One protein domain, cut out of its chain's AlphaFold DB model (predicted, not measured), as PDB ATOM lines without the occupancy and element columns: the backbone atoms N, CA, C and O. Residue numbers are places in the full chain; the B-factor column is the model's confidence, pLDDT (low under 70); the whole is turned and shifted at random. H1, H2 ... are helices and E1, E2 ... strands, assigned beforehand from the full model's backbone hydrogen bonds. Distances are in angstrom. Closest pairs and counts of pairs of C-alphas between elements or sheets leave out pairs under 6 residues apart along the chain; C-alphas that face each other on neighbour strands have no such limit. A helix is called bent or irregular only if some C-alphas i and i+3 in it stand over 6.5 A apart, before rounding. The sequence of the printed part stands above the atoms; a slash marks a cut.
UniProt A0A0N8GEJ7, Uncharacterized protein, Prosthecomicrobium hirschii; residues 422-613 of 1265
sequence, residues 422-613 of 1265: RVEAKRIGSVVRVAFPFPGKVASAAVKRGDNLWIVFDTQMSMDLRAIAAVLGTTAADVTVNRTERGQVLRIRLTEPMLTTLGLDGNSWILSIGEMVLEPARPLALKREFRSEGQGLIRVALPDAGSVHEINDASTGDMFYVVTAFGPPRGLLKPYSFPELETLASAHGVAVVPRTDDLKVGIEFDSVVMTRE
ATOM      1  N   ARG A 422     249.957  96.662  40.138       84.50
ATOM      2  CA  ARG A 422     251.313  96.557  40.678       84.50
ATOM      3  C   ARG A 422     252.169  97.668  40.078       84.50
ATOM      4  O   ARG A 422     252.602  97.556  38.936       84.50
ATOM      5  N   VAL A 423     252.378  98.740  40.835       87.88
ATOM      6  CA  VAL A 423     253.179  99.883  40.385       87.88
ATOM      7  C   VAL A 423     254.660  99.499  40.391       87.88
ATOM      8  O   VAL A 423     255.158  98.941  41.371       87.88
ATOM      9  N   GLU A 424     255.379  99.809  39.314       88.12
ATOM     10  CA  GLU A 424     256.837  99.692  39.273       88.12
ATOM     11  C   GLU A 424     257.483 101.062  39.478       88.12
ATOM     12  O   GLU A 424     257.095 102.032  38.836       88.12
ATOM     13  N   ALA A 425     258.516 101.148  40.315       86.62
ATOM     14  CA  ALA A 425     259.328 102.352  40.465       86.62
ATOM     15  C   ALA A 425     260.810 102.007  40.295       86.62
ATOM     16  O   ALA A 425     261.273 100.986  40.808       86.62
ATOM     17  N   LYS A 426     261.553 102.837  39.554       87.62
ATOM     18  CA  LYS A 426     262.991 102.675  39.280       87.62
ATOM     19  C   LYS A 426     263.661 104.055  39.261       87.62
ATOM     20  O   LYS A 426     263.186 104.960  38.576       87.62
ATOM     21  N   ARG A 427     264.764 104.227  39.998       84.50
ATOM     22  CA  ARG A 427     265.595 105.445  39.948       84.50
ATOM     23  C   ARG A 427     266.660 105.294  38.860       84.50
ATOM     24  O   ARG A 427     267.294 104.248  38.762       84.50
ATOM     25  N   ILE A 428     266.823 106.321  38.031       80.06
ATOM     26  CA  ILE A 428     267.716 106.367  36.871       80.06
ATOM     27  C   ILE A 428     268.458 107.711  36.931       80.06
ATOM     28  O   ILE A 428     267.929 108.744  36.525       80.06
ATOM     29  N   GLY A 429     269.670 107.715  37.496       80.50
ATOM     30  CA  GLY A 429     270.372 108.960  37.832       80.50
ATOM     31  C   GLY A 429     269.610 109.767  38.893       80.50
ATOM     32  O   GLY A 429     269.116 109.190  39.864       80.50
ATOM     33  N   SER A 430     269.475 111.084  38.696       78.50
ATOM     34  CA  SER A 430     268.662 111.953  39.564       78.50
ATOM     35  C   SER A 430     267.149 111.887  39.288       78.50
ATOM     36  O   SER A 430     266.380 112.513  40.013       78.50
ATOM     37  N   VAL A 431     266.691 111.097  38.304       82.94
ATOM     38  CA  VAL A 431     265.263 110.964  37.961       82.94
ATOM     39  C   VAL A 431     264.670 109.668  38.525       82.94
ATOM     40  O   VAL A 431     265.195 108.576  38.301       82.94
ATOM     41  N   VAL A 432     263.532 109.754  39.211       88.19
ATOM     42  CA  VAL A 432     262.697 108.599  39.576       88.19
ATOM     43  C   VAL A 432     261.592 108.422  38.540       88.19
ATOM     44  O   VAL A 432     260.798 109.334  38.320       88.19
ATOM     45  N   ARG A 433     261.526 107.240  37.916       89.25
ATOM     46  CA  ARG A 433     260.486 106.844  36.956       89.25
ATOM     47  C   ARG A 433     259.543 105.838  37.620       89.25
ATOM     48  O   ARG A 433     259.995 104.801  38.108       89.25
ATOM     49  N   VAL A 434     258.248 106.142  37.637       91.00
ATOM     50  CA  VAL A 434     257.184 105.320  38.234       91.00
ATOM     51  C   VAL A 434     256.165 104.967  37.154       91.00
ATOM     52  O   VAL A 434     255.587 105.858  36.538       91.00
ATOM     53  N   ALA A 435     255.963 103.677  36.904       91.25
ATOM     54  CA  ALA A 435     255.056 103.154  35.892       91.25
ATOM     55  C   ALA A 435     253.821 102.510  36.539       91.25
ATOM     56  O   ALA A 435     253.937 101.632  37.397       91.25
ATOM     57  N   PHE A 436     252.645 102.930  36.080       92.69
ATOM     58  CA  PHE A 436     251.323 102.483  36.508       92.69
ATOM     59  C   PHE A 436     250.681 101.668  35.367       92.69
ATOM     60  O   PHE A 436     250.024 102.254  34.502       92.69
ATOM     61  N   PRO A 437     250.915 100.343  35.291       90.88
ATOM     62  CA  PRO A 437     250.428  99.511  34.192       90.88
ATOM     63  C   PRO A 437     248.945  99.161  34.376       90.88
ATOM     64  O   PRO A 437     248.590  98.320  35.205       90.88
ATOM     65  N   PHE A 438     248.069  99.782  33.586       90.38
ATOM     66  CA  PHE A 438     246.638  99.475  33.590       90.38
ATOM     67  C   PHE A 438     246.281  98.437  32.507       90.38
ATOM     68  O   PHE A 438     246.868  98.434  31.425       90.38
ATOM     69  N   PRO A 439     245.297  97.544  32.747       83.06
ATOM     70  CA  PRO A 439     244.896  96.525  31.770       83.06
ATOM     71  C   PRO A 439     244.106  97.089  30.574       83.06
ATOM     72  O   PRO A 439     243.893  96.384  29.593       83.06
ATOM     73  N   GLY A 440     243.673  98.348  30.644       86.12
ATOM     74  CA  GLY A 440     242.988  99.086  29.582       86.12
ATOM     75  C   GLY A 440     243.379 100.563  29.634       86.12
ATOM     76  O   GLY A 440     244.079 100.979  30.558       86.12
ATOM     77  N   LYS A 441     242.925 101.364  28.663       90.81
ATOM     78  CA  LYS A 441     243.120 102.821  28.698       90.81
ATOM     79  C   LYS A 441     242.407 103.414  29.918       90.81
ATOM     80  O   LYS A 441     241.235 103.129  30.142       90.81
ATOM     81  N   VAL A 442     243.109 104.258  30.668       93.12
ATOM     82  CA  VAL A 442     242.610 104.980  31.849       93.12
ATOM     83  C   VAL A 442     242.947 106.456  31.657       93.12
ATOM     84  O   VAL A 442     244.084 106.765  31.291       93.12
ATOM     85  N   ALA A 443     241.990 107.361  31.861       94.12
ATOM     86  CA  ALA A 443     242.264 108.796  31.848       94.12
ATOM     87  C   ALA A 443     243.032 109.198  33.120       94.12
ATOM     88  O   ALA A 443     242.904 108.552  34.163       94.12
ATOM     89  N   SER A 444     243.879 110.223  33.029       95.31
ATOM     90  CA  SER A 444     244.658 110.697  34.172       95.31
ATOM     91  C   SER A 444     244.906 112.204  34.181       95.31
ATOM     92  O   SER A 444     244.698 112.899  33.185       95.31
ATOM     93  N   ALA A 445     245.370 112.703  35.323       95.06
ATOM     94  CA  ALA A 445     245.953 114.030  35.474       95.06
ATOM     95  C   ALA A 445     247.176 113.962  36.399       95.06
ATOM     96  O   ALA A 445     247.256 113.096  37.269       95.06
ATOM     97  N   ALA A 446     248.108 114.899  36.235       94.31
ATOM     98  CA  ALA A 446     249.264 115.081  37.109       94.31
ATOM     99  C   ALA A 446     249.483 116.580  37.349       94.31
ATOM    100  O   ALA A 446     249.757 117.333  36.412       94.31
ATOM    101  N   VAL A 447     249.336 117.007  38.603       93.69
ATOM    102  CA  VAL A 447     249.161 118.403  39.034       93.69
ATOM    103  C   VAL A 447     250.126 118.706  40.179       93.69
ATOM    104  O   VAL A 447     250.219 117.924  41.123       93.69
ATOM    105  N   LYS A 448     250.827 119.845  40.139       89.50
ATOM    106  CA  LYS A 448     251.726 120.270  41.224       89.50
ATOM    107  C   LYS A 448     251.097 121.414  42.024       89.50
ATOM    108  O   LYS A 448     250.795 122.467  41.465       89.50
ATOM    109  N   ARG A 449     250.925 121.212  43.334       88.62
ATOM    110  CA  ARG A 449     250.359 122.182  44.285       88.62
ATOM    111  C   ARG A 449     251.305 122.352  45.480       88.62
ATOM    112  O   ARG A 449     251.295 121.554  46.420       88.62
ATOM    113  N   GLY A 450     252.161 123.372  45.411       85.19
ATOM    114  CA  GLY A 450     253.303 123.515  46.321       85.19
ATOM    115  C   GLY A 450     254.255 122.321  46.194       85.19
ATOM    116  O   GLY A 450     254.582 121.900  45.079       85.19
ATOM    117  N   ASP A 451     254.637 121.741  47.330       85.56
ATOM    118  CA  ASP A 451     255.470 120.529  47.396       85.56
ATOM    119  C   ASP A 451     254.681 119.235  47.119       85.56
ATOM    120  O   ASP A 451     255.264 118.155  47.015       85.56
ATOM    121  N   ASN A 452     253.351 119.314  47.001       89.00
ATOM    122  CA  ASN A 452     252.503 118.154  46.751       89.00
ATOM    123  C   ASN A 452     252.313 117.935  45.247       89.00
ATOM    124  O   ASN A 452     251.768 118.782  44.534       89.00
ATOM    125  N   LEU A 453     252.715 116.759  44.781       91.44
ATOM    126  CA  LEU A 453     252.355 116.225  43.479       91.44
ATOM    127  C   LEU A 453     251.093 115.368  43.634       91.44
ATOM    128  O   LEU A 453     251.086 114.377  44.366       91.44
ATOM    129  N   TRP A 454     250.038 115.752  42.928       92.94
ATOM    130  CA  TRP A 454     248.748 115.076  42.897       92.94
ATOM    131  C   TRP A 454     248.568 114.384  41.548       92.94
ATOM    132  O   TRP A 454     248.680 115.020  40.501       92.94
ATOM    133  N   ILE A 455     248.295 113.083  41.566       94.19
ATOM    134  CA  ILE A 455     248.089 112.263  40.370       94.19
ATOM    135  C   ILE A 455     246.722 111.598  40.487       94.19
ATOM    136  O   ILE A 455     246.425 110.957  41.494       94.19
ATOM    137  N   VAL A 456     245.884 111.761  39.468       95.06
ATOM    138  CA  VAL A 456     244.497 111.276  39.450       95.06
ATOM    139  C   VAL A 456     244.350 110.251  38.334       95.06
ATOM    140  O   VAL A 456     244.878 110.470  37.246       95.06
ATOM    141  N   PHE A 457     243.639 109.155  38.595       94.69
ATOM    142  CA  PHE A 457     243.337 108.106  37.618       94.69
ATOM    143  C   PHE A 457     241.855 107.714  37.671       94.69
ATOM    144  O   PHE A 457     241.354 107.371  38.747       94.69
ATOM    145  N   ASP A 458     241.187 107.654  36.517       93.38
ATOM    146  CA  ASP A 458     239.788 107.217  36.345       93.38
ATOM    147  C   ASP A 458     239.647 105.690  36.521       93.38
ATOM    148  O   ASP A 458     239.370 104.935  35.587       93.38
ATOM    149  N   THR A 459     239.932 105.191  37.724       90.19
ATOM    150  CA  THR A 459     239.902 103.761  38.042       90.19
ATOM    151  C   THR A 459     239.673 103.496  39.526       90.19
ATOM    152  O   THR A 459     240.210 104.178  40.398       90.19
ATOM    153  N   GLN A 460     238.911 102.441  39.821       85.12
ATOM    154  CA  GLN A 460     238.703 101.937  41.183       85.12
ATOM    155  C   GLN A 460     239.633 100.756  41.541       85.12
ATOM    156  O   GLN A 460     239.579 100.240  42.659       85.12
ATOM    157  N   MET A 461     240.531 100.340  40.637       83.88
ATOM    158  CA  MET A 461     241.539  99.299  40.899       83.88
ATOM    159  C   MET A 461     242.566  99.775  41.936       83.88
ATOM    160  O   MET A 461     243.087 100.878  41.818       83.88
ATOM    161  N   SER A 462     242.860  98.992  42.978       81.25
ATOM    162  CA  SER A 462     243.805  99.401  44.034       81.25
ATOM    163  C   SER A 462     245.257  99.339  43.561       81.25
ATOM    164  O   SER A 462     245.665  98.318  43.012       81.25
ATOM    165  N   MET A 463     246.062 100.359  43.846       84.75
ATOM    166  CA  MET A 463     247.498 100.367  43.538       84.75
ATOM    167  C   MET A 463     248.346  99.835  44.710       84.75
ATOM    168  O   MET A 463     248.104 100.207  45.855       84.75
ATOM    169  N   ASP A 464     249.361  99.003  44.439       83.81
ATOM    170  CA  ASP A 464     250.396  98.662  45.436       83.81
ATOM    171  C   ASP A 464     251.542  99.680  45.372       83.81
ATOM    172  O   ASP A 464     252.305  99.721  44.406       83.81
ATOM    173  N   LEU A 465     251.646 100.514  46.407       80.94
ATOM    174  CA  LEU A 465     252.552 101.666  46.458       80.94
ATOM    175  C   LEU A 465     253.931 101.341  47.047       80.94
ATOM    176  O   LEU A 465     254.802 102.212  47.069       80.94
ATOM    177  N   ARG A 466     254.160 100.110  47.532       81.00
ATOM    178  CA  ARG A 466     255.387  99.755  48.276       81.00
ATOM    179  C   ARG A 466     256.667  99.975  47.468       81.00
ATOM    180  O   ARG A 466     257.677 100.387  48.031       81.00
ATOM    181  N   ALA A 467     256.610  99.782  46.149       78.50
ATOM    182  CA  ALA A 467     257.716 100.105  45.247       78.50
ATOM    183  C   ALA A 467     257.988 101.619  45.161       78.50
ATOM    184  O   ALA A 467     259.145 102.030  45.137       78.50
ATOM    185  N   ILE A 468     256.939 102.453  45.152       81.94
ATOM    186  CA  ILE A 468     257.054 103.915  45.046       81.94
ATOM    187  C   ILE A 468     257.783 104.472  46.274       81.94
ATOM    188  O   ILE A 468     258.791 105.163  46.129       81.94
ATOM    189  N   ALA A 469     257.313 104.120  47.476       77.44
ATOM    190  CA  ALA A 469     257.897 104.582  48.735       77.44
ATOM    191  C   ALA A 469     259.378 104.176  48.871       77.44
ATOM    192  O   ALA A 469     260.222 105.009  49.200       77.44
ATOM    193  N   ALA A 470     259.714 102.924  48.534       78.31
ATOM    194  CA  ALA A 470     261.083 102.414  48.612       78.31
ATOM    195  C   ALA A 470     262.072 103.110  47.652       78.31
ATOM    196  O   ALA A 470     263.267 103.153  47.936       78.31
ATOM    197  N   VAL A 471     261.600 103.645  46.518       81.19
ATOM    198  CA  VAL A 471     262.461 104.233  45.469       81.19
ATOM    199  C   VAL A 471     262.509 105.763  45.527       81.19
ATOM    200  O   VAL A 471     263.535 106.360  45.173       81.19
ATOM    201  N   LEU A 472     261.447 106.419  46.012       77.38
ATOM    202  CA  LEU A 472     261.476 107.856  46.294       77.38
ATOM    203  C   LEU A 472     262.412 108.183  47.465       77.38
ATOM    204  O   LEU A 472     263.143 109.165  47.364       77.38
ATOM    205  N   GLY A 473     262.488 107.346  48.506       71.06
ATOM    206  CA  GLY A 473     263.460 107.518  49.593       71.06
ATOM    207  C   GLY A 473     263.403 108.926  50.202       71.06
ATOM    208  O   GLY A 473     262.329 109.409  50.534       71.06
ATOM    209  N   THR A 474     264.539 109.622  50.285       72.44
ATOM    210  CA  THR A 474     264.610 111.009  50.791       72.44
ATOM    211  C   THR A 474     263.976 112.065  49.874       72.44
ATOM    212  O   THR A 474     263.877 113.219  50.278       72.44
ATOM    213  N   THR A 475     263.549 111.714  48.655       76.31
ATOM    214  CA  THR A 475     262.934 112.636  47.676       76.31
ATOM    215  C   THR A 475     261.437 112.884  47.941       76.31
ATOM    216  O   THR A 475     260.861 113.822  47.391       76.31
ATOM    217  N   ALA A 476     260.790 112.073  48.787       81.12
ATOM    218  CA  ALA A 476     259.410 112.293  49.218       81.12
ATOM    219  C   ALA A 476     259.250 112.076  50.728       81.12
ATOM    220  O   ALA A 476     259.756 111.105  51.281       81.12
ATOM    221  N   ALA A 477     258.526 112.983  51.381       80.56
ATOM    222  CA  ALA A 477     258.230 112.942  52.809       80.56
ATOM    223  C   ALA A 477     256.985 112.098  53.140       80.56
ATOM    224  O   ALA A 477     256.879 111.587  54.251       80.56
ATOM    225  N   ASP A 478     256.044 111.971  52.197       83.00
ATOM    226  CA  ASP A 478     254.829 111.152  52.326       83.00
ATOM    227  C   ASP A 478     254.328 110.675  50.950       83.00
ATOM    228  O   ASP A 478     254.524 111.356  49.937       83.00
ATOM    229  N   VAL A 479     253.663 109.513  50.925       86.56
ATOM    230  CA  VAL A 479     252.999 108.930  49.750       86.56
ATOM    231  C   VAL A 479     251.678 108.284  50.181       86.56
ATOM    232  O   VAL A 479     251.665 107.194  50.755       86.56
ATOM    233  N   THR A 480     250.558 108.923  49.849       86.62
ATOM    234  CA  THR A 480     249.203 108.515  50.255       86.62
ATOM    235  C   THR A 480     248.278 108.329  49.044       86.62
ATOM    236  O   THR A 480     248.419 109.010  48.031       86.62
ATOM    237  N   VAL A 481     247.319 107.393  49.120       87.44
ATOM    238  CA  VAL A 481     246.260 107.219  48.102       87.44
ATOM    239  C   VAL A 481     244.887 107.267  48.748       87.44
ATOM    240  O   VAL A 481     244.574 106.453  49.615       87.44
ATOM    241  N   ASN A 482     244.051 108.164  48.234       86.25
ATOM    242  CA  ASN A 482     242.640 108.279  48.576       86.25
ATOM    243  C   ASN A 482     241.774 107.807  47.398       86.25
ATOM    244  O   ASN A 482     242.159 107.923  46.230       86.25
ATOM    245  N   ARG A 483     240.577 107.287  47.693       83.06
ATOM    246  CA  ARG A 483     239.551 107.025  46.675       83.06
ATOM    247  C   ARG A 483     238.582 108.200  46.600       83.06
ATOM    248  O   ARG A 483     238.176 108.726  47.629       83.06
ATOM    249  N   THR A 484     238.199 108.560  45.383       79.62
ATOM    250  CA  THR A 484     237.058 109.431  45.070       79.62
ATOM    251  C   THR A 484     235.966 108.583  44.418       79.62
ATOM    252  O   THR A 484     236.221 107.441  44.029       79.62
ATOM    253  N   GLU A 485     234.758 109.120  44.252       77.06
ATOM    254  CA  GLU A 485     233.642 108.390  43.626       77.06
ATOM    255  C   GLU A 485     233.983 107.847  42.226       77.06
ATOM    256  O   GLU A 485     233.580 106.742  41.861       77.06
ATOM    257  N   ARG A 486     234.773 108.604  41.452       78.31
ATOM    258  CA  ARG A 486     235.051 108.341  40.027       78.31
ATOM    259  C   ARG A 486     236.467 107.829  39.741       78.31
ATOM    260  O   ARG A 486     236.774 107.491  38.605       78.31
ATOM    261  N   GLY A 487     237.335 107.727  40.750       87.25
ATOM    262  CA  GLY A 487     238.710 107.251  40.558       87.25
ATOM    263  C   GLY A 487     239.608 107.370  41.787       87.25
ATOM    264  O   GLY A 487     239.142 107.659  42.890       87.25
ATOM    265  N   GLN A 488     240.912 107.164  41.608       90.31
ATOM    266  CA  GLN A 488     241.909 107.209  42.683       90.31
ATOM    267  C   GLN A 488     242.850 108.401  42.561       90.31
ATOM    268  O   GLN A 488     243.265 108.777  41.466       90.31
ATOM    269  N   VAL A 489     243.194 108.967  43.717       91.94
ATOM    270  CA  VAL A 489     244.055 110.139  43.868       91.94
ATOM    271  C   VAL A 489     245.284 109.729  44.671       91.94
ATOM    272  O   VAL A 489     245.182 109.406  45.853       91.94
ATOM    273  N   LEU A 490     246.443 109.745  44.020       91.94
ATOM    274  CA  LEU A 490     247.766 109.550  44.605       91.94
ATOM    275  C   LEU A 490     248.377 110.917  44.930       91.94
ATOM    276  O   LEU A 490     248.587 111.739  44.039       91.94
ATOM    277  N   ARG A 491     248.686 111.142  46.206       91.75
ATOM    278  CA  ARG A 491     249.414 112.305  46.712       91.75
ATOM    279  C   ARG A 491     250.846 111.886  47.036       91.75
ATOM    280  O   ARG A 491     251.064 110.951  47.801       91.75
ATOM    281  N   ILE A 492     251.818 112.597  46.478       91.31
ATOM    282  CA  ILE A 492     253.239 112.474  46.814       91.31
ATOM    283  C   ILE A 492     253.689 113.836  47.343       91.31
ATOM    284  O   ILE A 492     253.678 114.816  46.599       91.31
ATOM    285  N   ARG A 493     254.095 113.913  48.611       90.56
ATOM    286  CA  ARG A 493     254.707 115.125  49.169       90.56
ATOM    287  C   ARG A 493     256.208 115.068  48.920       90.56
ATOM    288  O   ARG A 493     256.893 114.260  49.539       90.56
ATOM    289  N   LEU A 494     256.715 115.903  48.022       89.56
ATOM    290  CA  LEU A 494     258.145 116.009  47.741       89.56
ATOM    291  C   LEU A 494     258.870 116.723  48.892       89.56
ATOM    292  O   LEU A 494     258.266 117.497  49.634       89.56
ATOM    293  N   THR A 495     260.164 116.450  49.050       86.81
ATOM    294  CA  THR A 495     261.048 117.178  49.983       86.81
ATOM    295  C   THR A 495     261.710 118.397  49.341       86.81
ATOM    296  O   THR A 495     262.076 119.333  50.045       86.81
ATOM    297  N   GLU A 496     261.834 118.401  48.013       82.56
ATOM    298  CA  GLU A 496     262.470 119.453  47.215       82.56
ATOM    299  C   GLU A 496     261.649 119.733  45.938       82.56
ATOM    300  O   GLU A 496     260.966 118.834  45.429       82.56
ATOM    301  N   PRO A 497     261.697 120.955  45.370       77.50
ATOM    302  CA  PRO A 497     260.799 121.389  44.297       77.50
ATOM    303  C   PRO A 497     261.176 120.859  42.895       77.50
ATOM    304  O   PRO A 497     261.276 121.626  41.940       77.50
ATOM    305  N   MET A 498     261.286 119.539  42.731       83.12
ATOM    306  CA  MET A 498     261.644 118.875  41.467       83.12
ATOM    307  C   MET A 498     260.642 119.098  40.317       83.12
ATOM    308  O   MET A 498     259.467 119.426  40.531       83.12
ATOM    309  N   LEU A 499     261.114 118.897  39.083       84.88
ATOM    310  CA  LEU A 499     260.296 118.871  37.870       84.88
ATOM    311  C   LEU A 499     259.594 117.515  37.734       84.88
ATOM    312  O   LEU A 499     260.114 116.475  38.140       84.88
ATOM    313  N   THR A 500     258.395 117.535  37.156       86.19
ATOM    314  CA  THR A 500     257.504 116.372  37.077       86.19
ATOM    315  C   THR A 500     256.897 116.271  35.683       86.19
ATOM    316  O   THR A 500     256.256 117.221  35.235       86.19
ATOM    317  N   THR A 501     257.057 115.132  35.011       88.62
ATOM    318  CA  THR A 501     256.417 114.848  33.715       88.62
ATOM    319  C   THR A 501     255.596 113.566  33.783       88.62
ATOM    320  O   THR A 501     255.828 112.710  34.639       88.62
ATOM    321  N   LEU A 502     254.631 113.429  32.874       89.50
ATOM    322  CA  LEU A 502     253.825 112.225  32.713       89.50
ATOM    323  C   LEU A 502     253.875 111.810  31.236       89.50
ATOM    324  O   LEU A 502     253.458 112.582  30.379       89.50
ATOM    325  N   GLY A 503     254.415 110.629  30.946       88.75
ATOM    326  CA  GLY A 503     254.434 109.992  29.624       88.75
ATOM    327  C   GLY A 503     253.480 108.796  29.565       88.75
ATOM    328  O   GLY A 503     252.974 108.350  30.598       88.75
ATOM    329  N   LEU A 504     253.237 108.257  28.368       88.31
ATOM    330  CA  LEU A 504     252.353 107.105  28.145       88.31
ATOM    331  C   LEU A 504     253.090 106.000  27.373       88.31
ATOM    332  O   LEU A 504     253.670 106.263  26.324       88.31
ATOM    333  N   ASP A 505     253.018 104.767  27.874       86.88
ATOM    334  CA  ASP A 505     253.675 103.583  27.308       86.88
ATOM    335  C   ASP A 505     252.658 102.431  27.207       86.88
ATOM    336  O   ASP A 505     252.342 101.736  28.181       86.88
ATOM    337  N   GLY A 506     252.030 102.305  26.034       86.94
ATOM    338  CA  GLY A 506     250.855 101.453  25.833       86.94
ATOM    339  C   GLY A 506     249.665 101.914  26.687       86.94
ATOM    340  O   GLY A 506     249.180 103.033  26.530       86.94
ATOM    341  N   ASN A 507     249.206 101.054  27.601       87.12
ATOM    342  CA  ASN A 507     248.201 101.387  28.624       87.12
ATOM    343  C   ASN A 507     248.836 101.784  29.979       87.12
ATOM    344  O   ASN A 507     248.133 101.889  30.985       87.12
ATOM    345  N   SER A 508     250.159 101.970  30.037       89.56
ATOM    346  CA  SER A 508     250.879 102.320  31.264       89.56
ATOM    347  C   SER A 508     251.132 103.820  31.333       89.56
ATOM    348  O   SER A 508     251.787 104.382  30.455       89.56
ATOM    349  N   TRP A 509     250.683 104.468  32.406       93.12
ATOM    350  CA  TRP A 509     251.090 105.843  32.695       93.12
ATOM    351  C   TRP A 509     252.470 105.852  33.346       93.12
ATOM    352  O   TRP A 509     252.738 105.051  34.241       93.12
ATOM    353  N   ILE A 510     253.355 106.744  32.903       91.88
ATOM    354  CA  ILE A 510     254.743 106.817  33.364       91.88
ATOM    355  C   ILE A 510     255.034 108.208  33.910       91.88
ATOM    356  O   ILE A 510     255.281 109.157  33.171       91.88
ATOM    357  N   LEU A 511     255.054 108.315  35.232       91.44
ATOM    358  CA  LEU A 511     255.490 109.507  35.939       91.44
ATOM    359  C   LEU A 511     257.021 109.556  35.982       91.44
ATOM    360  O   LEU A 511     257.663 108.555  36.296       91.44
ATOM    361  N   SER A 512     257.604 110.723  35.720       91.00
ATOM    362  CA  SER A 512     259.028 110.994  35.952       91.00
ATOM    363  C   SER A 512     259.184 112.210  36.864       91.00
ATOM    364  O   SER A 512     258.565 113.243  36.617       91.00
ATOM    365  N   ILE A 513     260.000 112.089  37.915       89.38
ATOM    366  CA  ILE A 513     260.282 113.145  38.902       89.38
ATOM    367  C   ILE A 513     261.797 113.343  38.981       89.38
ATOM    368  O   ILE A 513     262.512 112.370  39.217       89.38
ATOM    369  N   GLY A 514     262.299 114.565  38.798       86.94
ATOM    370  CA  GLY A 514     263.732 114.861  38.891       86.94
ATOM    371  C   GLY A 514     264.096 116.282  38.460       86.94
ATOM    372  O   GLY A 514     263.239 117.155  38.349       86.94
ATOM    373  N   GLU A 515     265.377 116.519  38.194       77.94
ATOM    374  CA  GLU A 515     265.902 117.840  37.800       77.94
ATOM    375  C   GLU A 515     265.759 118.133  36.295       77.94
ATOM    376  O   GLU A 515     265.871 119.281  35.871       77.94
ATOM    377  N   MET A 516     265.510 117.106  35.474       65.31
ATOM    378  CA  MET A 516     265.468 117.203  34.011       65.31
ATOM    379  C   MET A 516     264.128 116.726  33.440       65.31
ATOM    380  O   MET A 516     263.591 115.692  33.833       65.31
ATOM    381  N   VAL A 517     263.619 117.466  32.454       66.44
ATOM    382  CA  VAL A 517     262.417 117.117  31.684       66.44
ATOM    383  C   VAL A 517     262.777 116.047  30.650       66.44
ATOM    384  O   VAL A 517     263.470 116.346  29.683       66.44
ATOM    385  N   LEU A 518     262.304 114.811  30.840       63.12
ATOM    386  CA  LEU A 518     262.494 113.729  29.859       63.12
ATOM    387  C   LEU A 518     261.540 113.853  28.660       63.12
ATOM    388  O   LEU A 518     261.953 113.679  27.519       63.12
ATOM    389  N   GLU A 519     260.273 114.174  28.923       69.00
ATOM    390  CA  GLU A 519     259.220 114.347  27.917       69.00
ATOM    391  C   GLU A 519     258.389 115.589  28.296       69.00
ATOM    392  O   GLU A 519     257.699 115.561  29.320       69.00
ATOM    393  N   PRO A 520     258.468 116.708  27.548       73.19
ATOM    394  CA  PRO A 520     257.697 117.908  27.857       73.19
ATOM    395  C   PRO A 520     256.217 117.721  27.497       73.19
ATOM    396  O   PRO A 520     255.874 117.362  26.369       73.19
ATOM    397  N   ALA A 521     255.328 118.025  28.445       80.44
ATOM    398  CA  ALA A 521     253.889 118.048  28.202       80.44
ATOM    399  C   ALA A 521     253.521 119.116  27.159       80.44
ATOM    400  O   ALA A 521     254.050 120.230  27.180       80.44
ATOM    401  N   ARG A 522     252.576 118.803  26.263       90.19
ATOM    402  CA  ARG A 522     252.070 119.792  25.299       90.19
ATOM    403  C   ARG A 522     251.282 120.881  26.048       90.19
ATOM    404  O   ARG A 522     250.400 120.524  26.833       90.19
ATOM    405  N   PRO A 523     251.557 122.180  25.827       89.69
ATOM    406  CA  PRO A 523     250.870 123.250  26.539       89.69
ATOM    407  C   PRO A 523     249.392 123.328  26.147       89.69
ATOM    408  O   PRO A 523     249.055 123.427  24.968       89.69
ATOM    409  N   LEU A 524     248.514 123.336  27.148       90.94
ATOM    410  CA  LEU A 524     247.101 123.670  26.983       90.94
ATOM    411  C   LEU A 524     246.916 125.190  26.907       90.94
ATOM    412  O   LEU A 524     247.493 125.936  27.698       90.94
ATOM    413  N   ALA A 525     246.084 125.648  25.970       83.19
ATOM    414  CA  ALA A 525     245.733 127.056  25.824       83.19
ATOM    415  C   ALA A 525     244.454 127.383  26.610       83.19
ATOM    416  O   ALA A 525     243.414 126.750  26.412       83.19
ATOM    417  N   LEU A 526     244.527 128.400  27.471       86.12
ATOM    418  CA  LEU A 526     243.397 128.929  28.231       86.12
ATOM    419  C   LEU A 526     242.779 130.109  27.470       86.12
ATOM    420  O   LEU A 526     243.415 131.151  27.301       86.12
ATOM    421  N   LYS A 527     241.532 129.951  27.021       86.12
ATOM    422  CA  LYS A 527     240.736 130.992  26.363       86.12
ATOM    423  C   LYS A 527     239.756 131.638  27.339       86.12
ATOM    424  O   LYS A 527     239.236 130.998  28.251       86.12
ATOM    425  N   ARG A 528     239.496 132.922  27.108       85.44
ATOM    426  CA  ARG A 528     238.464 133.728  27.769       85.44
ATOM    427  C   ARG A 528     237.355 133.947  26.751       85.44
ATOM    428  O   ARG A 528     237.642 134.427  25.658       85.44
ATOM    429  N   GLU A 529     236.131 133.582  27.091       80.88
ATOM    430  CA  GLU A 529     234.976 133.659  26.194       80.88
ATOM    431  C   GLU A 529     233.802 134.308  26.931       80.88
ATOM    432  O   GLU A 529     233.744 134.298  28.159       80.88
ATOM    433  N   PHE A 530     232.855 134.868  26.185       79.19
ATOM    434  CA  PHE A 530     231.616 135.412  26.732       79.19
ATOM    435  C   PHE A 530     230.445 134.724  26.032       79.19
ATOM    436  O   PHE A 530     230.471 134.546  24.813       79.19
ATOM    437  N   ARG A 531     229.422 134.328  26.794       70.00
ATOM    438  CA  ARG A 531     228.147 133.871  26.226       70.00
ATOM    439  C   ARG A 531     227.421 135.040  25.554       70.00
ATOM    440  O   ARG A 531     227.705 136.201  25.841       70.00
ATOM    441  N   SER A 532     226.435 134.726  24.716       54.41
ATOM    442  CA  SER A 532     225.526 135.696  24.079       54.41
ATOM    443  C   SER A 532     224.878 136.677  25.069       54.41
ATOM    444  O   SER A 532     224.634 137.826  24.720       54.41
ATOM    445  N   GLU A 533     224.658 136.248  26.313       61.53
ATOM    446  CA  GLU A 533     224.103 137.050  27.416       61.53
ATOM    447  C   GLU A 533     225.156 137.898  28.167       61.53
ATOM    448  O   GLU A 533     224.894 138.409  29.253       61.53
ATOM    449  N   GLY A 534     226.382 138.016  27.646       65.19
ATOM    450  CA  GLY A 534     227.473 138.792  28.251       65.19
ATOM    451  C   GLY A 534     228.180 138.120  29.437       65.19
ATOM    452  O   GLY A 534     229.150 138.667  29.958       65.19
ATOM    453  N   GLN A 535     227.750 136.926  29.857       79.25
ATOM    454  CA  GLN A 535     228.388 136.170  30.940       79.25
ATOM    455  C   GLN A 535     229.773 135.653  30.525       79.25
ATOM    456  O   GLN A 535     229.886 134.864  29.584       79.25
ATOM    457  N   GLY A 536     230.823 136.044  31.254       83.06
ATOM    458  CA  GLY A 536     232.179 135.530  31.047       83.06
ATOM    459  C   GLY A 536     232.344 134.068  31.482       83.06
ATOM    460  O   GLY A 536     231.829 133.658  32.524       83.06
ATOM    461  N   LEU A 537     233.102 133.288  30.711       89.31
ATOM    462  CA  LEU A 537     233.565 131.942  31.053       89.31
ATOM    463  C   LEU A 537     235.025 131.735  30.617       89.31
ATOM    464  O   LEU A 537     235.567 132.481  29.797       89.31
ATOM    465  N   ILE A 538     235.669 130.704  31.158       91.38
ATOM    466  CA  ILE A 538     237.009 130.285  30.731       91.38
ATOM    467  C   ILE A 538     236.913 128.890  30.114       91.38
ATOM    468  O   ILE A 538     236.363 127.977  30.729       91.38
ATOM    469  N   ARG A 539     237.479 128.728  28.913       91.38
ATOM    470  CA  ARG A 539     237.530 127.463  28.172       91.38
ATOM    471  C   ARG A 539     238.978 127.016  27.989       91.38
ATOM    472  O   ARG A 539     239.814 127.790  27.529       91.38
ATOM    473  N   VAL A 540     239.282 125.764  28.314       93.06
ATOM    474  CA  VAL A 540     240.578 125.126  28.031       93.06
ATOM    475  C   VAL A 540     240.328 123.950  27.096       93.06
ATOM    476  O   VAL A 540     239.620 123.016  27.461       93.06
ATOM    477  N   ALA A 541     240.896 123.997  25.890       90.69
ATOM    478  CA  ALA A 541     240.715 122.946  24.890       90.69
ATOM    479  C   ALA A 541     241.471 121.675  25.305       90.69
ATOM    480  O   ALA A 541     242.699 121.631  25.229       90.69
ATOM    481  N   LEU A 542     240.734 120.655  25.745       90.81
ATOM    482  CA  LEU A 542     241.249 119.383  26.249       90.81
ATOM    483  C   LEU A 542     240.485 118.238  25.565       90.81
ATOM    484  O   LEU A 542     239.527 117.724  26.141       90.81
ATOM    485  N   PRO A 543     240.877 117.849  24.337       87.25
ATOM    486  CA  PRO A 543     240.296 116.683  23.692       87.25
ATOM    487  C   PRO A 543     240.593 115.403  24.466       87.25
ATOM    488  O   PRO A 543     241.614 115.319  25.155       87.25
ATOM    489  N   ASP A 544     239.719 114.408  24.329       89.38
ATOM    490  CA  ASP A 544     239.791 113.148  25.084       89.38
ATOM    491  C   ASP A 544     239.743 113.350  26.619       89.38
ATOM    492  O   ASP A 544     240.417 112.637  27.372       89.38
ATOM    493  N   ALA A 545     238.984 114.341  27.101       90.38
ATOM    494  CA  ALA A 545     238.766 114.549  28.532       90.38
ATOM    495  C   ALA A 545     238.068 113.335  29.188       90.38
ATOM    496  O   ALA A 545     237.209 112.689  28.588       90.38
ATOM    497  N   GLY A 546     238.468 113.026  30.423       89.88
ATOM    498  CA  GLY A 546     237.916 111.958  31.255       89.88
ATOM    499  C   GLY A 546     236.864 112.491  32.226       89.88
ATOM    500  O   GLY A 546     235.855 113.064  31.817       89.88
ATOM    501  N   SER A 547     237.096 112.309  33.522       92.44
ATOM    502  CA  SER A 547     236.205 112.767  34.588       92.44
ATOM    503  C   SER A 547     236.642 114.104  35.194       92.44
ATOM    504  O   SER A 547     237.828 114.424  35.287       92.44
ATOM    505  N   VAL A 548     235.664 114.861  35.699       93.94
ATOM    506  CA  VAL A 548     235.901 115.917  36.696       93.94
ATOM    507  C   VAL A 548     235.883 115.274  38.087       93.94
ATOM    508  O   VAL A 548     234.910 114.602  38.444       93.94
ATOM    509  N   HIS A 549     236.949 115.491  38.855       92.88
ATOM    510  CA  HIS A 549     237.107 115.081  40.249       92.88
ATOM    511  C   HIS A 549     237.158 116.304  41.161       92.88
ATOM    512  O   HIS A 549     237.795 117.305  40.834       92.88
ATOM    513  N   GLU A 550     236.550 116.178  42.333       91.81
ATOM    514  CA  GLU A 550     236.661 117.122  43.441       91.81
ATOM    515  C   GLU A 550     237.660 116.559  44.466       91.81
ATOM    516  O   GLU A 550     237.581 115.380  44.825       91.81
ATOM    517  N   ILE A 551     238.647 117.358  44.885       90.62
ATOM    518  CA  ILE A 551     239.750 116.908  45.745       90.62
ATOM    519  C   ILE A 551     239.948 117.889  46.900       90.62
ATOM    520  O   ILE A 551     240.274 119.054  46.693       90.62
ATOM    521  N   ASN A 552     239.819 117.390  48.128       88.94
ATOM    522  CA  ASN A 552     240.105 118.145  49.346       88.94
ATOM    523  C   ASN A 552     241.588 118.014  49.725       88.94
ATOM    524  O   ASN A 552     242.077 116.906  49.970       88.94
ATOM    525  N   ASP A 553     242.310 119.133  49.810       86.31
ATOM    526  CA  ASP A 553     243.691 119.159  50.290       86.31
ATOM    527  C   ASP A 553     243.724 119.392  51.806       86.31
ATOM    528  O   ASP A 553     243.704 120.518  52.301       86.31
ATOM    529  N   ALA A 554     243.858 118.300  52.559       78.94
ATOM    530  CA  ALA A 554     243.950 118.315  54.020       78.94
ATOM    531  C   ALA A 554     245.144 119.113  54.602       78.94
ATOM    532  O   ALA A 554     245.237 119.237  55.820       78.94
ATOM    533  N   SER A 555     246.062 119.639  53.776       74.44
ATOM    534  CA  SER A 555     247.165 120.506  54.228       74.44
ATOM    535  C   SER A 555     246.907 122.008  54.071       74.44
ATOM    536  O   SER A 555     247.575 122.797  54.733       74.44
ATOM    537  N   THR A 556     245.937 122.401  53.244       81.06
ATOM    538  CA  THR A 556     245.478 123.795  53.083       81.06
ATOM    539  C   THR A 556     244.051 124.010  53.589       81.06
ATOM    540  O   THR A 556     243.671 125.145  53.852       81.06
ATOM    541  N   GLY A 557     243.279 122.934  53.778       78.25
ATOM    542  CA  GLY A 557     241.900 122.980  54.271       78.25
ATOM    543  C   GLY A 557     240.865 123.348  53.205       78.25
ATOM    544  O   GLY A 557     239.711 123.583  53.550       78.25
ATOM    545  N   ASP A 558     241.265 123.396  51.933       86.44
ATOM    546  CA  ASP A 558     240.426 123.798  50.806       86.44
ATOM    547  C   ASP A 558     240.273 122.695  49.745       86.44
ATOM    548  O   ASP A 558     240.998 121.694  49.709       86.44
ATOM    549  N   MET A 559     239.280 122.892  48.883       89.75
ATOM    550  CA  MET A 559     238.935 122.007  47.775       89.75
ATOM    551  C   MET A 559     239.532 122.531  46.465       89.75
ATOM    552  O   MET A 559     239.657 123.739  46.269       89.75
ATOM    553  N   PHE A 560     239.881 121.631  45.547       93.38
ATOM    554  CA  PHE A 560     240.178 121.965  44.159       93.38
ATOM    555  C   PHE A 560     239.653 120.899  43.192       93.38
ATOM    556  O   PHE A 560     239.621 119.705  43.497       93.38
ATOM    557  N   TYR A 561     239.264 121.335  41.997       94.31
ATOM    558  CA  TYR A 561     238.834 120.459  40.915       94.31
ATOM    559  C   TYR A 561     240.030 119.985  40.087       94.31
ATOM    560  O   TYR A 561     240.946 120.762  39.796       94.31
ATOM    561  N   VAL A 562     239.991 118.734  39.628       95.25
ATOM    562  CA  VAL A 562     240.924 118.184  38.636       95.25
ATOM    563  C   VAL A 562     240.140 117.493  37.529       95.25
ATOM    564  O   VAL A 562     239.275 116.665  37.800       95.25
ATOM    565  N   VAL A 563     240.466 117.814  36.279       95.69
ATOM    566  CA  VAL A 563     239.927 117.158  35.089       95.69
ATOM    567  C   VAL A 563     241.014 116.303  34.455       95.69
ATOM    568  O   VAL A 563     242.086 116.805  34.099       95.69
ATOM    569  N   THR A 564     240.733 115.012  34.334       95.69
ATOM    570  CA  THR A 564     241.619 114.035  33.699       95.69
ATOM    571  C   THR A 564     241.444 114.022  32.181       95.69
ATOM    572  O   THR A 564     240.488 114.580  31.640       95.69
ATOM    573  N   ALA A 565     242.379 113.401  31.468       94.50
ATOM    574  CA  ALA A 565     242.262 113.126  30.037       94.50
ATOM    575  C   ALA A 565     243.011 111.845  29.652       94.50
ATOM    576  O   ALA A 565     243.816 111.313  30.421       94.50
ATOM    577  N   PHE A 566     242.758 111.336  28.451       93.38
ATOM    578  CA  PHE A 566     243.603 110.311  27.846       93.38
ATOM    579  C   PHE A 566     244.861 110.938  27.215       93.38
ATOM    580  O   PHE A 566     244.893 112.118  26.852       93.38
ATOM    581  N   GLY A 567     245.923 110.140  27.064       86.31
ATOM    582  CA  GLY A 567     247.143 110.587  26.383       86.31
ATOM    583  C   GLY A 567     246.910 110.873  24.889       86.31
ATOM    584  O   GLY A 567     245.983 110.314  24.304       86.31
ATOM    585  N   PRO A 568     247.748 111.707  24.243       90.12
ATOM    586  CA  PRO A 568     249.083 112.131  24.678       90.12
ATOM    587  C   PRO A 568     249.085 113.197  25.792       90.12
ATOM    588  O   PRO A 568     248.100 113.927  25.948       90.12
ATOM    589  N   PRO A 569     250.190 113.316  26.554       89.12
ATOM    590  CA  PRO A 569     250.286 114.232  27.686       89.12
ATOM    591  C   PRO A 569     250.197 115.704  27.263       89.12
ATOM    592  O   PRO A 569     250.955 116.215  26.430       89.12
ATOM    593  N   ARG A 570     249.218 116.373  27.867       93.31
ATOM    594  CA  ARG A 570     248.764 117.744  27.608       93.31
ATOM    595  C   ARG A 570     248.408 118.396  28.946       93.31
ATOM    596  O   ARG A 570     247.596 117.809  29.664       93.31
ATOM    597  N   GLY A 571     248.984 119.551  29.285       91.19
ATOM    598  CA  GLY A 571     248.788 120.209  30.588       91.19
ATOM    599  C   GLY A 571     249.042 121.722  30.583       91.19
ATOM    600  O   GLY A 571     249.588 122.276  29.624       91.19
ATOM    601  N   LEU A 572     248.630 122.417  31.648       91.44
ATOM    602  CA  LEU A 572     248.891 123.849  31.842       91.44
ATOM    603  C   LEU A 572     250.300 124.051  32.427       91.44
ATOM    604  O   LEU A 572     250.540 123.774  33.599       91.44
ATOM    605  N   LEU A 573     251.234 124.581  31.631       87.94
ATOM    606  CA  LEU A 573     252.642 124.745  32.046       87.94
ATOM    607  C   LEU A 573     252.884 125.863  33.081       87.94
ATOM    608  O   LEU A 573     253.987 125.978  33.612       87.94
ATOM    609  N   LYS A 574     251.885 126.713  33.344       85.56
ATOM    610  CA  LYS A 574     251.928 127.805  34.328       85.56
ATOM    611  C   LYS A 574     250.565 127.929  35.017       85.56
ATOM    612  O   LYS A 574     249.557 127.687  34.351       85.56
ATOM    613  N   PRO A 575     250.517 128.325  36.300       86.44
ATOM    614  CA  PRO A 575     249.265 128.672  36.952       86.44
ATOM    615  C   PRO A 575     248.734 130.019  36.438       86.44
ATOM    616  O   PRO A 575     249.516 130.897  36.062       86.44
ATOM    617  N   TYR A 576     247.412 130.201  36.454       88.56
ATOM    618  CA  TYR A 576     246.761 131.470  36.114       88.56
ATOM    619  C   TYR A 576     245.766 131.863  37.212       88.56
ATOM    620  O   TYR A 576     244.757 131.189  37.413       88.56
ATOM    621  N   SER A 577     246.025 132.981  37.894       88.75
ATOM    622  CA  SER A 577     245.110 133.557  38.887       88.75
ATOM    623  C   SER A 577     244.080 134.473  38.222       88.75
ATOM    624  O   SER A 577     244.427 135.357  37.437       88.75
ATOM    625  N   PHE A 578     242.823 134.312  38.620       88.81
ATOM    626  CA  PHE A 578     241.681 135.178  38.319       88.81
ATOM    627  C   PHE A 578     241.043 135.641  39.648       88.81
ATOM    628  O   PHE A 578     241.494 135.205  40.715       88.81
ATOM    629  N   PRO A 579     240.035 136.534  39.642       88.94
ATOM    630  CA  PRO A 579     239.336 136.907  40.871       88.94
ATOM    631  C   PRO A 579     238.594 135.710  41.493       88.94
ATOM    632  O   PRO A 579     238.751 135.445  42.680       88.94
ATOM    633  N   GLU A 580     237.853 134.947  40.683       90.31
ATOM    634  CA  GLU A 580     236.982 133.848  41.131       90.31
ATOM    635  C   GLU A 580     237.639 132.465  41.227       90.31
ATOM    636  O   GLU A 580     237.057 131.562  41.833       90.31
ATOM    637  N   LEU A 581     238.796 132.261  40.591       93.38
ATOM    638  CA  LEU A 581     239.466 130.959  40.496       93.38
ATOM    639  C   LEU A 581     240.970 131.094  40.247       93.38
ATOM    640  O   LEU A 581     241.455 132.129  39.792       93.38
ATOM    641  N   GLU A 582     241.706 130.015  40.476       92.94
ATOM    642  CA  GLU A 582     243.118 129.888  40.121       92.94
ATOM    643  C   GLU A 582     243.374 128.532  39.458       92.94
ATOM    644  O   GLU A 582     243.005 127.495  40.003       92.94
ATOM    645  N   THR A 583     244.000 128.510  38.280       93.56
ATOM    646  CA  THR A 583     244.411 127.247  37.647       93.56
ATOM    647  C   THR A 583     245.819 126.855  38.080       93.56
ATOM    648  O   THR A 583     246.680 127.718  38.247       93.56
ATOM    649  N   LEU A 584     246.068 125.555  38.262       92.44
ATOM    650  CA  LEU A 584     247.346 125.023  38.749       92.44
ATOM    651  C   LEU A 584     248.241 124.503  37.614       92.44
ATOM    652  O   LEU A 584     247.768 124.060  36.563       92.44
ATOM    653  N   ALA A 585     249.553 124.495  37.865       91.38
ATOM    654  CA  ALA A 585     250.522 123.886  36.961       91.38
ATOM    655  C   ALA A 585     250.325 122.360  36.890       91.38
ATOM    656  O   ALA A 585     250.243 121.673  37.913       91.38
ATOM    657  N   SER A 586     250.260 121.823  35.673       93.00
ATOM    658  CA  SER A 586     249.942 120.419  35.400       93.00
ATOM    659  C   SER A 586     250.799 119.850  34.269       93.00
ATOM    660  O   SER A 586     250.961 120.455  33.211       93.00
ATOM    661  N   ALA A 587     251.331 118.648  34.496       91.38
ATOM    662  CA  ALA A 587     251.991 117.836  33.475       91.38
ATOM    663  C   ALA A 587     250.967 117.079  32.610       91.38
ATOM    664  O   ALA A 587     251.229 116.806  31.441       91.38
ATOM    665  N   HIS A 588     249.787 116.771  33.161       94.69
ATOM    666  CA  HIS A 588     248.644 116.321  32.374       94.69
ATOM    667  C   HIS A 588     247.314 116.729  33.022       94.69
ATOM    668  O   HIS A 588     247.228 116.792  34.250       94.69
ATOM    669  N   GLY A 589     246.291 116.973  32.204       94.06
ATOM    670  CA  GLY A 589     244.955 117.374  32.637       94.06
ATOM    671  C   GLY A 589     244.845 118.880  32.880       94.06
ATOM    672  O   GLY A 589     245.693 119.662  32.447       94.06
ATOM    673  N   VAL A 590     243.786 119.280  33.578       95.56
ATOM    674  CA  VAL A 590     243.535 120.662  34.022       95.56
ATOM    675  C   VAL A 590     243.171 120.629  35.502       95.56
ATOM    676  O   VAL A 590     242.467 119.725  35.936       95.56
ATOM    677  N   ALA A 591     243.623 121.608  36.286       94.81
ATOM    678  CA  ALA A 591     243.275 121.709  37.701       94.81
ATOM    679  C   ALA A 591     242.959 123.151  38.101       94.81
ATOM    680  O   ALA A 591     243.601 124.084  37.611       94.81
ATOM    681  N   VAL A 592     241.954 123.314  38.964       95.62
ATOM    682  CA  VAL A 592     241.286 124.589  39.250       95.62
ATOM    683  C   VAL A 592     240.938 124.679  40.736       95.62
ATOM    684  O   VAL A 592     240.118 123.910  41.228       95.62
ATOM    685  N   VAL A 593     241.524 125.640  41.444       94.56
ATOM    686  CA  VAL A 593     241.135 126.016  42.807       94.56
ATOM    687  C   VAL A 593     240.024 127.076  42.713       94.56
ATOM    688  O   VAL A 593     240.270 128.142  42.137       94.56
ATOM    689  N   PRO A 594     238.804 126.829  43.221       93.94
ATOM    690  CA  PRO A 594     237.789 127.867  43.359       93.94
ATOM    691  C   PRO A 594     238.203 128.915  44.401       93.94
ATOM    692  O   PRO A 594     238.799 128.601  45.425       93.94
ATOM    693  N   ARG A 595     237.830 130.174  44.160       91.19
ATOM    694  CA  ARG A 595     237.832 131.262  45.158       91.19
ATOM    695  C   ARG A 595     236.413 131.784  45.437       91.19
ATOM    696  O   ARG A 595     236.246 132.833  46.050       91.19
ATOM    697  N   THR A 596     235.401 131.080  44.924       89.19
ATOM    698  CA  THR A 596     233.967 131.382  45.040       89.19
ATOM    699  C   THR A 596     233.171 130.078  45.053       89.19
ATOM    700  O   THR A 596     233.488 129.161  44.292       89.19
ATOM    701  N   ASP A 597     232.147 129.997  45.904       85.88
ATOM    702  CA  ASP A 597     231.424 128.747  46.193       85.88
ATOM    703  C   ASP A 597     230.499 128.288  45.046       85.88
ATOM    704  O   ASP A 597     230.123 127.123  44.969       85.88
ATOM    705  N   ASP A 598     230.144 129.192  44.126       87.94
ATOM    706  CA  ASP A 598     229.275 128.935  42.969       87.94
ATOM    707  C   ASP A 598     230.041 128.637  41.661       87.94
ATOM    708  O   ASP A 598     229.448 128.633  40.576       87.94
ATOM    709  N   LEU A 599     231.356 128.384  41.732       92.06
ATOM    710  CA  LEU A 599     232.157 128.013  40.563       92.06
ATOM    711  C   LEU A 599     231.811 126.602  40.066       92.06
ATOM    712  O   LEU A 599     232.107 125.599  40.718       92.06
ATOM    713  N   LYS A 600     231.283 126.525  38.842       91.44
ATOM    714  CA  LYS A 600     230.984 125.272  38.143       91.44
ATOM    715  C   LYS A 600     232.098 124.956  37.144       91.44
ATOM    716  O   LYS A 600     232.365 125.742  36.231       91.44
ATOM    717  N   VAL A 601     232.726 123.793  37.313       93.31
ATOM    718  CA  VAL A 601     233.720 123.229  36.386       93.31
ATOM    719  C   VAL A 601     233.110 122.012  35.701       93.31
ATOM    720  O   VAL A 601     232.656 121.084  36.367       93.31
ATOM    721  N   GLY A 602     233.082 122.015  34.371       91.25
ATOM    722  CA  GLY A 602     232.492 120.948  33.564       91.25
ATOM    723  C   GLY A 602     233.295 120.648  32.304       91.25
ATOM    724  O   GLY A 602     234.248 121.353  31.971       91.25
ATOM    725  N   ILE A 603     232.887 119.595  31.599       90.94
ATOM    726  CA  ILE A 603     233.400 119.227  30.276       90.94
ATOM    727  C   ILE A 603     232.276 119.486  29.270       90.94
ATOM    728  O   ILE A 603     231.148 119.039  29.473       90.94
ATOM    729  N   GLU A 604     232.575 120.223  28.205       87.56
ATOM    730  CA  GLU A 604     231.649 120.563  27.125       87.56
ATOM    731  C   GLU A 604     232.351 120.270  25.791       87.56
ATOM    732  O   GLU A 604     233.249 121.009  25.377       87.56
ATOM    733  N   PHE A 605     231.971 119.156  25.155       81.44
ATOM    734  CA  PHE A 605     232.725 118.534  24.057       81.44
ATOM    735  C   PHE A 605     234.209 118.338  24.452       81.44
ATOM    736  O   PHE A 605     234.502 117.968  25.588       81.44
ATOM    737  N   ASP A 606     235.155 118.612  23.553       85.62
ATOM    738  CA  ASP A 606     236.606 118.526  23.783       85.62
ATOM    739  C   ASP A 606     237.180 119.735  24.561       85.62
ATOM    740  O   ASP A 606     238.209 120.323  24.199       85.62
ATOM    741  N   SER A 607     236.493 120.207  25.605       89.19
ATOM    742  CA  SER A 607     236.920 121.377  26.383       89.19
ATOM    743  C   SER A 607     236.468 121.360  27.838       89.19
ATOM    744  O   SER A 607     235.312 121.088  28.145       89.19
ATOM    745  N   VAL A 608     237.368 121.774  28.731       92.94
ATOM    746  CA  VAL A 608     237.035 122.112  30.120       92.94
ATOM    747  C   VAL A 608     236.482 123.531  30.160       92.94
ATOM    748  O   VAL A 608     237.137 124.465  29.692       92.94
ATOM    749  N   VAL A 609     235.297 123.693  30.741       92.75
ATOM    750  CA  VAL A 609     234.605 124.975  30.905       92.75
ATOM    751  C   VAL A 609     234.492 125.308  32.389       92.75
ATOM    752  O   VAL A 609     233.964 124.525  33.177       92.75
ATOM    753  N   MET A 610     234.972 126.492  32.759       94.06
ATOM    754  CA  MET A 610     234.822 127.095  34.084       94.06
ATOM    755  C   MET A 610     233.855 128.276  33.976       94.06
ATOM    756  O   MET A 610     234.067 129.178  33.160       94.06
ATOM    757  N   THR A 611     232.787 128.279  34.771       92.25
ATOM    758  CA  THR A 611     231.724 129.293  34.694       92.25
ATOM    759  C   THR A 611     230.998 129.477  36.035       92.25
ATOM    760  O   THR A 611     231.152 128.675  36.953       92.25
ATOM    761  N   ARG A 612     230.206 130.546  36.148       89.38
ATOM    762  CA  ARG A 612     229.348 130.896  37.294       89.38
ATOM    763  C   ARG A 612     227.998 131.359  36.766       89.38
ATOM    764  O   ARG A 612     227.922 131.850  35.642       89.38
ATOM    765  N   GLU A 613     226.946 131.281  37.575       81.62
ATOM    766  CA  GLU A 613     225.580 131.648  37.145       81.62
ATOM    767  C   GLU A 613     225.421 133.137  36.795       81.62
ATOM    768  O   GLU A 613     224.499 133.513  36.077       81.62
TER     769      GLU A 613
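This is residues 422 to 613 of the 1265 residues of an uncharacterized protein of Prosthecomicrobium hirschii (UniProt A0A0N8GEJ7). Four small twisted sheets stand face to face in a row along the longest axis: E1 E2 E8 E7, then E5 E6 E4 E3 E14, then E11 E12 E15 E13, then E9 E10 E17 E16. The one helix, H1, is wedged between the first two sheets, over their edge strands E1 and E5; the strands of the second sheet cross those of the third at 58 degrees. The printed part has 192 residues, with named elements in the order E1 to E4, H1, E5 to E17; it is mostly strand, and each sheet is antiparallel. It is compact, radius of gyration of the C-alphas 16.3 A, yet elongated, spanning 54 by 33 by 31 A.

The hairpins E1, residues 424 to 428, with E2, 431 to 437, and E7, 499 to 505, with E8, 508 to 514, form the first sheet; N 426 and O 433 are 2.9 A apart, N 434 and O 511 2.8 A. The hairpins E3, 444 to 449, with E4, 452 to 457, and E5, 476 to 484, with E6, 487 to 494, join E14, 586 to 588, in the second; N 455 and O 490 are 2.8 A apart, N 446 and O 588 2.9 A. H1, residues 466 to 475, is on both sheets, at heights of 8.5 and 8.3 A; its closest C-alphas to E1 are Ala 425 and Ile 468, 5.3 A. H1 is irregular, C-alphas 471 and 474 being 8.9 A apart, and 4 of its 6 O i to N i+4 pairs are within hydrogen-bond range. E4, H1 and E5 make a split strand-helix-strand unit, E6 between its parallel strands, with a right-handed crossover. The stack of sheets, face to face in turn, goes on with E11, 545 to 553, E12, 558 to 565, E15, 590 to 594, and E13, 581 to 583; N 561 and O 592 are 2.8 A apart. The closest C-alphas of E3 and E12 are Ser 444 and Thr 564, 4.5 A. The last sheet is E9, 526 to 530, E10, 536 to 541, E17, 607 to 611, and E16, 600 to 603; N 540 and O 608 are 2.9 A apart. The closest C-alphas of E11 and E16 are Val 548 and Gly 602, 6.8 A.

E1 begins at C-alpha 424 (256.837, 99.692, 39.273). E5 measures 22.9 A, E6 22.5 A, E11 22.8 A, E12 23.4 A and H1 14.9 A. E17 ends at C-alpha 611 (231.724, 129.293, 34.694).

The farthest C-alphas, Gly 429 and Glu 533, are 55.1 A apart. The printed part has no cut; E8 to E9 and E12 to E13 are long links. Residues 516 to 519 and 532 to 534 have pLDDT under 70.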